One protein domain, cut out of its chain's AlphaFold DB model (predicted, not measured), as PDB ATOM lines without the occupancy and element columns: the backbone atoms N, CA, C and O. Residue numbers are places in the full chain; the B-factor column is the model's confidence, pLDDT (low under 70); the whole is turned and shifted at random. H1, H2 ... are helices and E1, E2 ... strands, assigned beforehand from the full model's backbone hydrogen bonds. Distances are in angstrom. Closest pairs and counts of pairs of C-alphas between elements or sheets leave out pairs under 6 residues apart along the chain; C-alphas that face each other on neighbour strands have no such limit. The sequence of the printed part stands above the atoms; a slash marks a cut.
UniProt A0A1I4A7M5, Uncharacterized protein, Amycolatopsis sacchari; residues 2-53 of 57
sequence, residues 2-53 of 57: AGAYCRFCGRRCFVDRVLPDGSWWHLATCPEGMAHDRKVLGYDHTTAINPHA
ATOM      1  N   ALA A   2     148.279 128.315 117.460       47.38
ATOM      2  CA  ALA A   2     147.759 129.448 118.219       47.38
ATOM      3  C   ALA A   2     146.420 129.022 118.841       47.38
ATOM      4  O   ALA A   2     145.484 128.720 118.108       47.38
ATOM      5  N   GLY A   3     146.359 128.914 120.173       60.28
ATOM      6  CA  GLY A   3     145.152 128.493 120.889       60.28
ATOM      7  C   GLY A   3     143.937 129.311 120.454       60.28
ATOM      8  O   GLY A   3     144.058 130.531 120.296       60.28
ATOM      9  N   ALA A   4     142.813 128.625 120.230       76.69
ATOM     10  CA  ALA A   4     141.594 129.207 119.686       76.69
ATOM     11  C   ALA A   4     141.167 130.439 120.498       76.69
ATOM     12  O   ALA A   4     141.032 130.390 121.722       76.69
ATOM     13  N   TYR A   5     140.976 131.558 119.805       87.81
ATOM     14  CA  TYR A   5     140.398 132.758 120.397       87.81
ATOM     15  C   TYR A   5     138.879 132.637 120.365       87.81
ATOM     16  O   TYR A   5     138.298 132.187 119.374       87.81
ATOM     17  N   CYS A   6     138.228 133.043 121.450       90.81
ATOM     18  CA  CYS A   6     136.780 133.098 121.491       90.81
ATOM     19  C   CYS A   6     136.288 134.161 120.506       90.81
ATOM     20  O   CYS A   6     136.740 135.303 120.545       90.81
ATOM     21  N   ARG A   7     135.351 133.790 119.627       90.25
ATOM     22  CA  ARG A   7     134.821 134.693 118.590       90.25
ATOM     23  C   ARG A   7     134.000 135.845 119.168       90.25
ATOM     24  O   ARG A   7     133.825 136.843 118.486       90.25
ATOM     25  N   PHE A   8     133.517 135.699 120.400       92.56
ATOM     26  CA  PHE A   8     132.704 136.709 121.068       92.56
ATOM     27  C   PHE A   8     133.569 137.790 121.721       92.56
ATOM     28  O   PHE A   8     133.435 138.965 121.410       92.56
ATOM     29  N   CYS A   9     134.536 137.403 122.562       92.88
ATOM     30  CA  CYS A   9     135.359 138.375 123.293       92.88
ATOM     31  C   CYS A   9     136.752 138.626 122.689       92.88
ATOM     32  O   CYS A   9     137.509 139.436 123.225       92.88
ATOM     33  N   GLY A  10     137.137 137.903 121.632       92.12
ATOM     34  CA  GLY A  10     138.439 138.034 120.965       92.12
ATOM     35  C   GLY A  10     139.644 137.590 121.804       92.12
ATOM     36  O   GLY A  10     140.787 137.823 121.415       92.12
ATOM     37  N   ARG A  11     139.423 136.965 122.966       90.69
ATOM     38  CA  ARG A  11     140.469 136.538 123.914       90.69
ATOM     39  C   ARG A  11     140.485 135.017 124.052       90.69
ATOM     40  O   ARG A  11     139.521 134.337 123.707       90.69
ATOM     41  N   ARG A  12     141.575 134.469 124.596       91.00
ATOM     42  CA  ARG A  12     141.618 133.067 125.040       91.00
ATOM     43  C   ARG A  12     140.914 132.963 126.390       91.00
ATOM     44  O   ARG A  12     141.537 133.189 127.420       91.00
ATOM     45  N   CYS A  13     139.609 132.708 126.362       93.56
ATOM     46  CA  CYS A  13     138.764 132.659 127.558       93.56
ATOM     47  C   CYS A  13     138.165 131.268 127.823       93.56
ATOM     48  O   CYS A  13     137.252 131.148 128.636       93.56
ATOM     49  N   PHE A  14     138.623 130.234 127.119       93.69
ATOM     50  CA  PHE A  14     138.094 128.882 127.270       93.69
ATOM     51  C   PHE A  14     138.709 128.160 128.471       93.69
ATOM     52  O   PHE A  14     139.886 128.360 128.776       93.69
ATOM     53  N   VAL A  15     137.916 127.308 129.116       93.56
ATOM     54  CA  VAL A  15     138.335 126.411 130.198       93.56
ATOM     55  C   VAL A  15     137.865 124.988 129.922       93.56
ATOM     56  O   VAL A  15     136.801 124.782 129.336       93.56
ATOM     57  N   ASP A  16     138.646 124.011 130.371       93.00
ATOM     58  CA  ASP A  16     138.317 122.594 130.238       93.00
ATOM     59  C   ASP A  16     137.233 122.173 131.224       93.00
ATOM     60  O   ASP A  16     137.315 122.440 132.431       93.00
ATOM     61  N   ARG A  17     136.200 121.516 130.703       94.75
ATOM     62  CA  ARG A  17     135.081 120.985 131.475       94.75
ATOM     63  C   ARG A  17     134.674 119.618 130.957       94.75
ATOM     64  O   ARG A  17     134.839 119.310 129.778       94.75
ATOM     65  N   VAL A  18     134.116 118.823 131.857       94.94
ATOM     66  CA  VAL A  18     133.505 117.536 131.539       94.94
ATOM     67  C   VAL A  18     131.990 117.712 131.602       94.94
ATOM     68  O   VAL A  18     131.455 118.225 132.590       94.94
ATOM     69  N   LEU A  19     131.296 117.341 130.531       93.31
ATOM     70  CA  LEU A  19     129.836 117.315 130.514       93.31
ATOM     71  C   LEU A  19     129.315 116.056 131.237       93.31
ATOM     72  O   LEU A  19     130.074 115.106 131.435       93.31
ATOM     73  N   PRO A  20     128.031 116.002 131.644       90.12
ATOM     74  CA  PRO A  20     127.491 114.847 132.375       90.12
ATOM     75  C   PRO A  20     127.539 113.509 131.622       90.12
ATOM     76  O   PRO A  20     127.451 112.459 132.249       90.12
ATOM     77  N   ASP A  21     127.693 113.536 130.298       92.00
ATOM     78  CA  ASP A  21     127.896 112.350 129.456       92.00
ATOM     79  C   ASP A  21     129.355 111.839 129.452       92.00
ATOM     80  O   ASP A  21     129.661 110.839 128.806       92.00
ATOM     81  N   GLY A  22     130.259 112.510 130.176       91.94
ATOM     82  CA  GLY A  22     131.681 112.175 130.272       91.94
ATOM     83  C   GLY A  22     132.552 112.776 129.165       91.94
ATOM     84  O   GLY A  22     133.764 112.540 129.152       91.94
ATOM     85  N   SER A  23     131.979 113.556 128.246       93.75
ATOM     86  CA  SER A  23     132.731 114.192 127.162       93.75
ATOM     87  C   SER A  23     133.503 115.434 127.633       93.75
ATOM     88  O   SER A  23     133.035 116.202 128.476       93.75
ATOM     89  N   TRP A  24     134.705 115.633 127.080       93.38
ATOM     90  CA  TRP A  24     135.574 116.777 127.380       93.38
ATOM     91  C   TRP A  24     135.342 117.918 126.394       93.38
ATOM     92  O   TRP A  24     135.421 117.719 125.182       93.38
ATOM     93  N   TRP A  25     135.109 119.118 126.923       93.25
ATOM     94  CA  TRP A  25     134.811 120.311 126.138       93.25
ATOM     95  C   TRP A  25     135.558 121.542 126.643       93.25
ATOM     96  O   TRP A  25     135.763 121.735 127.842       93.25
ATOM     97  N   HIS A  26     135.895 122.420 125.701       92.69
ATOM     98  CA  HIS A  26     136.351 123.773 125.982       92.69
ATOM     99  C   HIS A  26     135.140 124.707 126.045       92.69
ATOM    100  O   HIS A  26     134.550 125.014 125.009       92.69
ATOM    101  N   LEU A  27     134.786 125.173 127.242       94.06
ATOM    102  CA  LEU A  27     133.665 126.094 127.452       94.06
ATOM    103  C   LEU A  27     134.177 127.515 127.682       94.06
ATOM    104  O   LEU A  27     135.201 127.729 128.335       94.06
ATOM    105  N   ALA A  28     133.486 128.500 127.127       96.25
ATOM    106  CA  ALA A  28     133.838 129.901 127.246       96.25
ATOM    107  C   ALA A  28     133.494 130.458 128.637       96.25
ATOM    108  O   ALA A  28     132.490 130.108 129.261       96.25
ATOM    109  N   THR A  29     134.321 131.397 129.104       95.44
ATOM    110  CA  THR A  29     134.090 132.136 130.361       95.44
ATOM    111  C   THR A  29     133.508 133.534 130.150       95.44
ATOM    112  O   THR A  29     133.104 134.179 131.112       95.44
ATOM    113  N   CYS A  30     133.441 134.028 128.907       95.81
ATOM    114  CA  CYS A  30     132.792 135.309 128.617       95.81
ATOM    115  C   CYS A  30     131.262 135.151 128.503       95.81
ATOM    116  O   CYS A  30     130.810 134.099 128.050       95.81
ATOM    117  N   PRO A  31     130.461 136.184 128.832       96.44
ATOM    118  CA  PRO A  31     128.998 136.067 128.902       96.44
ATOM    119  C   PRO A  31     128.341 135.558 127.611       96.44
ATOM    120  O   PRO A  31     127.501 134.663 127.644       96.44
ATOM    121  N   GLU A  32     128.750 136.091 126.461       96.31
ATOM    122  CA  GLU A  32     128.200 135.712 125.153       96.31
ATOM    123  C   GLU A  32     128.612 134.292 124.749       96.31
ATOM    124  O   GLU A  32     127.810 133.543 124.193       96.31
ATOM    125  N   GLY A  33     129.848 133.904 125.079       95.81
ATOM    126  CA  GLY A  33     130.342 132.547 124.862       95.81
ATOM    127  C   GLY A  33     129.594 131.535 125.721       95.81
ATOM    128  O   GLY A  33     129.115 130.542 125.195       95.81
ATOM    129  N   MET A  34     129.382 131.834 127.005       96.38
ATOM    130  CA  MET A  34     128.573 130.993 127.890       96.38
ATOM    131  C   MET A  34     127.136 130.843 127.393       96.38
ATOM    132  O   MET A  34     126.582 129.748 127.422       96.38
ATOM    133  N   ALA A  35     126.516 131.935 126.932       97.19
ATOM    134  CA  ALA A  35     125.169 131.885 126.376       97.19
ATOM    135  C   ALA A  35     125.112 131.003 125.118       97.19
ATOM    136  O   ALA A  35     124.139 130.273 124.918       97.19
ATOM    137  N   HIS A  36     126.160 131.040 124.291       95.81
ATOM    138  CA  HIS A  36     126.297 130.157 123.139       95.81
ATOM    139  C   HIS A  36     126.478 128.692 123.553       95.81
ATOM    140  O   HIS A  36     125.741 127.841 123.058       95.81
ATOM    141  N   ASP A  37     127.380 128.409 124.493       95.12
ATOM    142  CA  ASP A  37     127.622 127.060 125.010       95.12
ATOM    143  C   ASP A  37     126.340 126.470 125.601       95.12
ATOM    144  O   ASP A  37     125.924 125.379 125.217       95.12
ATOM    145  N   ARG A  38     125.612 127.239 126.421       96.12
ATOM    146  CA  ARG A  38     124.324 126.812 126.980       96.12
ATOM    147  C   ARG A  38     123.279 126.556 125.894       96.12
ATOM    148  O   ARG A  38     122.476 125.640 126.026       96.12
ATOM    149  N   LYS A  39     123.276 127.339 124.813       96.62
ATOM    150  CA  LYS A  39     122.344 127.149 123.691       96.62
ATOM    151  C   LYS A  39     122.654 125.890 122.873       96.62
ATOM    152  O   LYS A  39     121.721 125.265 122.380       96.62
ATOM    153  N   VAL A  40     123.931 125.556 122.685       94.62
ATOM    154  CA  VAL A  40     124.371 124.444 121.821       94.62
ATOM    155  C   VAL A  40     124.487 123.132 122.591       94.62
ATOM    156  O   VAL A  40     124.074 122.091 122.090       94.62
ATOM    157  N   LEU A  41     125.044 123.186 123.799       93.62
ATOM    158  CA  LEU A  41     125.378 122.026 124.625       93.62
ATOM    159  C   LEU A  41     124.410 121.840 125.799       93.62
ATOM    160  O   LEU A  41     124.392 120.775 126.400       93.62
ATOM    161  N   GLY A  42     123.633 122.866 126.164       95.69
ATOM    162  CA  GLY A  42     122.812 122.861 127.382       95.69
ATOM    163  C   GLY A  42     123.587 123.202 128.660       95.69
ATOM    164  O   GLY A  42     122.973 123.423 129.702       95.69
ATOM    165  N   TYR A  43     124.916 123.307 128.576       94.50
ATOM    166  CA  TYR A  43     125.819 123.558 129.699       94.50
ATOM    167  C   TYR A  43     126.778 124.710 129.391       94.50
ATOM    168  O   TYR A  43     127.083 125.005 128.240       94.50
ATOM    169  N   ASP A  44     127.280 125.335 130.445       95.50
ATOM    170  CA  ASP A  44     128.342 126.338 130.415       95.50
ATOM    171  C   ASP A  44     129.421 125.983 131.448       95.50
ATOM    172  O   ASP A  44     129.292 125.025 132.213       95.50
ATOM    173  N   HIS A  45     130.497 126.769 131.511       93.75
ATOM    174  CA  HIS A  45     131.618 126.461 132.397       93.75
ATOM    175  C   HIS A  45     131.289 126.466 133.904       93.75
ATOM    176  O   HIS A  45     132.114 125.986 134.690       93.75
ATOM    177  N   THR A  46     130.142 127.030 134.300       94.50
ATOM    178  CA  THR A  46     129.670 127.084 135.696       94.50
ATOM    179  C   THR A  46     128.747 125.930 136.061       94.50
ATOM    180  O   THR A  46     128.621 125.597 137.234       94.50
ATOM    181  N   THR A  47     128.109 125.319 135.065       94.38
ATOM    182  CA  THR A  47     127.164 124.206 135.237       94.38
ATOM    183  C   THR A  47     127.778 122.856 134.875       94.38
ATOM    184  O   THR A  47     127.330 121.828 135.379       94.38
ATOM    185  N   ALA A  48     128.813 122.843 134.034       94.38
ATOM    186  CA  ALA A  48     129.588 121.653 133.711       94.38
ATOM    187  C   ALA A  48     130.578 121.280 134.829       94.38
ATOM    188  O   ALA A  48     131.004 122.120 135.627       94.38
ATOM    189  N   ILE A  49     130.991 120.012 134.858       94.19
ATOM    190  CA  ILE A  49     131.908 119.484 135.870       94.19
ATOM    191  C   ILE A  49     133.300 120.059 135.610       94.19
ATOM    192  O   ILE A  49     133.828 119.976 134.499       94.19
ATOM    193  N   ASN A  50     133.915 120.641 136.640       92.31
ATOM    194  CA  ASN A  50     135.306 121.072 136.581       92.31
ATOM    195  C   ASN A  50     136.228 119.902 136.969       92.31
ATOM    196  O   ASN A  50     136.323 119.599 138.159       92.31
ATOM    197  N   PRO A  51     136.942 119.269 136.018       87.75
ATOM    198  CA  PRO A  51     137.815 118.129 136.314       87.75
ATOM    199  C   PRO A  51     139.035 118.515 137.163       87.75
ATOM    200  O   PRO A  51     139.682 117.652 137.747       87.75
ATOM    201  N   HIS A  52     139.346 119.811 137.244       85.25
ATOM    202  CA  HIS A  52     140.445 120.358 138.036       85.25
ATOM    203  C   HIS A  52     139.979 120.986 139.350       85.25
ATOM    204  O   HIS A  52     140.782 121.630 140.026       85.25
ATOM    205  N   ALA A  53     138.701 120.841 139.719       81.81
ATOM    206  CA  ALA A  53     138.245 121.220 141.048       81.81
ATOM    207  C   ALA A  53     138.855 120.251 142.070       81.81
ATOM    208  O   ALA A  53     138.268 119.235 142.433       81.81
TER     209      ALA A  53
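Overview. This is residues 2 to 53 of the 57 residues of an uncharacterized protein of Amycolatopsis sacchari (UniProt A0A1I4A7M5). A small two-stranded hairpin, E1 and E2, has one helix, H1, packed on its E2 side; a loop stretch precedes the hairpin, and another folds back from H1 towards it. The printed part has 52 residues with two named strands and one named helix, in the order E1, E2, H1; the sheet is antiparallel. The class is mixed, helices and strands, though under half of the residues are in named elements. The whole is compact, with a radius of gyration of the C-alphas of 10.4 A and spans of 28 by 23 by 16 A.

Arrangement. E1, residues 14 to 18, and E2, residues 24 to 28, form a hairpin, antiparallel at 143 degrees; N 15 and O 27 are within hydrogen-bond range at 2.9 A. H1, residues 31 to 41, comes closest to E2 at the C-alphas of Met 34 and Ala 28, 5.4 A. E1 and H1 are apart. In H1 every O i to N i+4 pair is within hydrogen-bond range.

Along the chain. E1 spans 13.0 A from C-alpha 14 at (138.094, 128.882, 127.270), E2 13.2 A, and H1 15.1 A to C-alpha 41 at (125.378, 122.026, 124.625).

Size, cuts and confidence. The farthest C-alphas, Gly 10 and Asp 21, are 29.0 A apart. The printed part has no cut, and both links are tight. Residues 2 to 3 have pLDDT under 70.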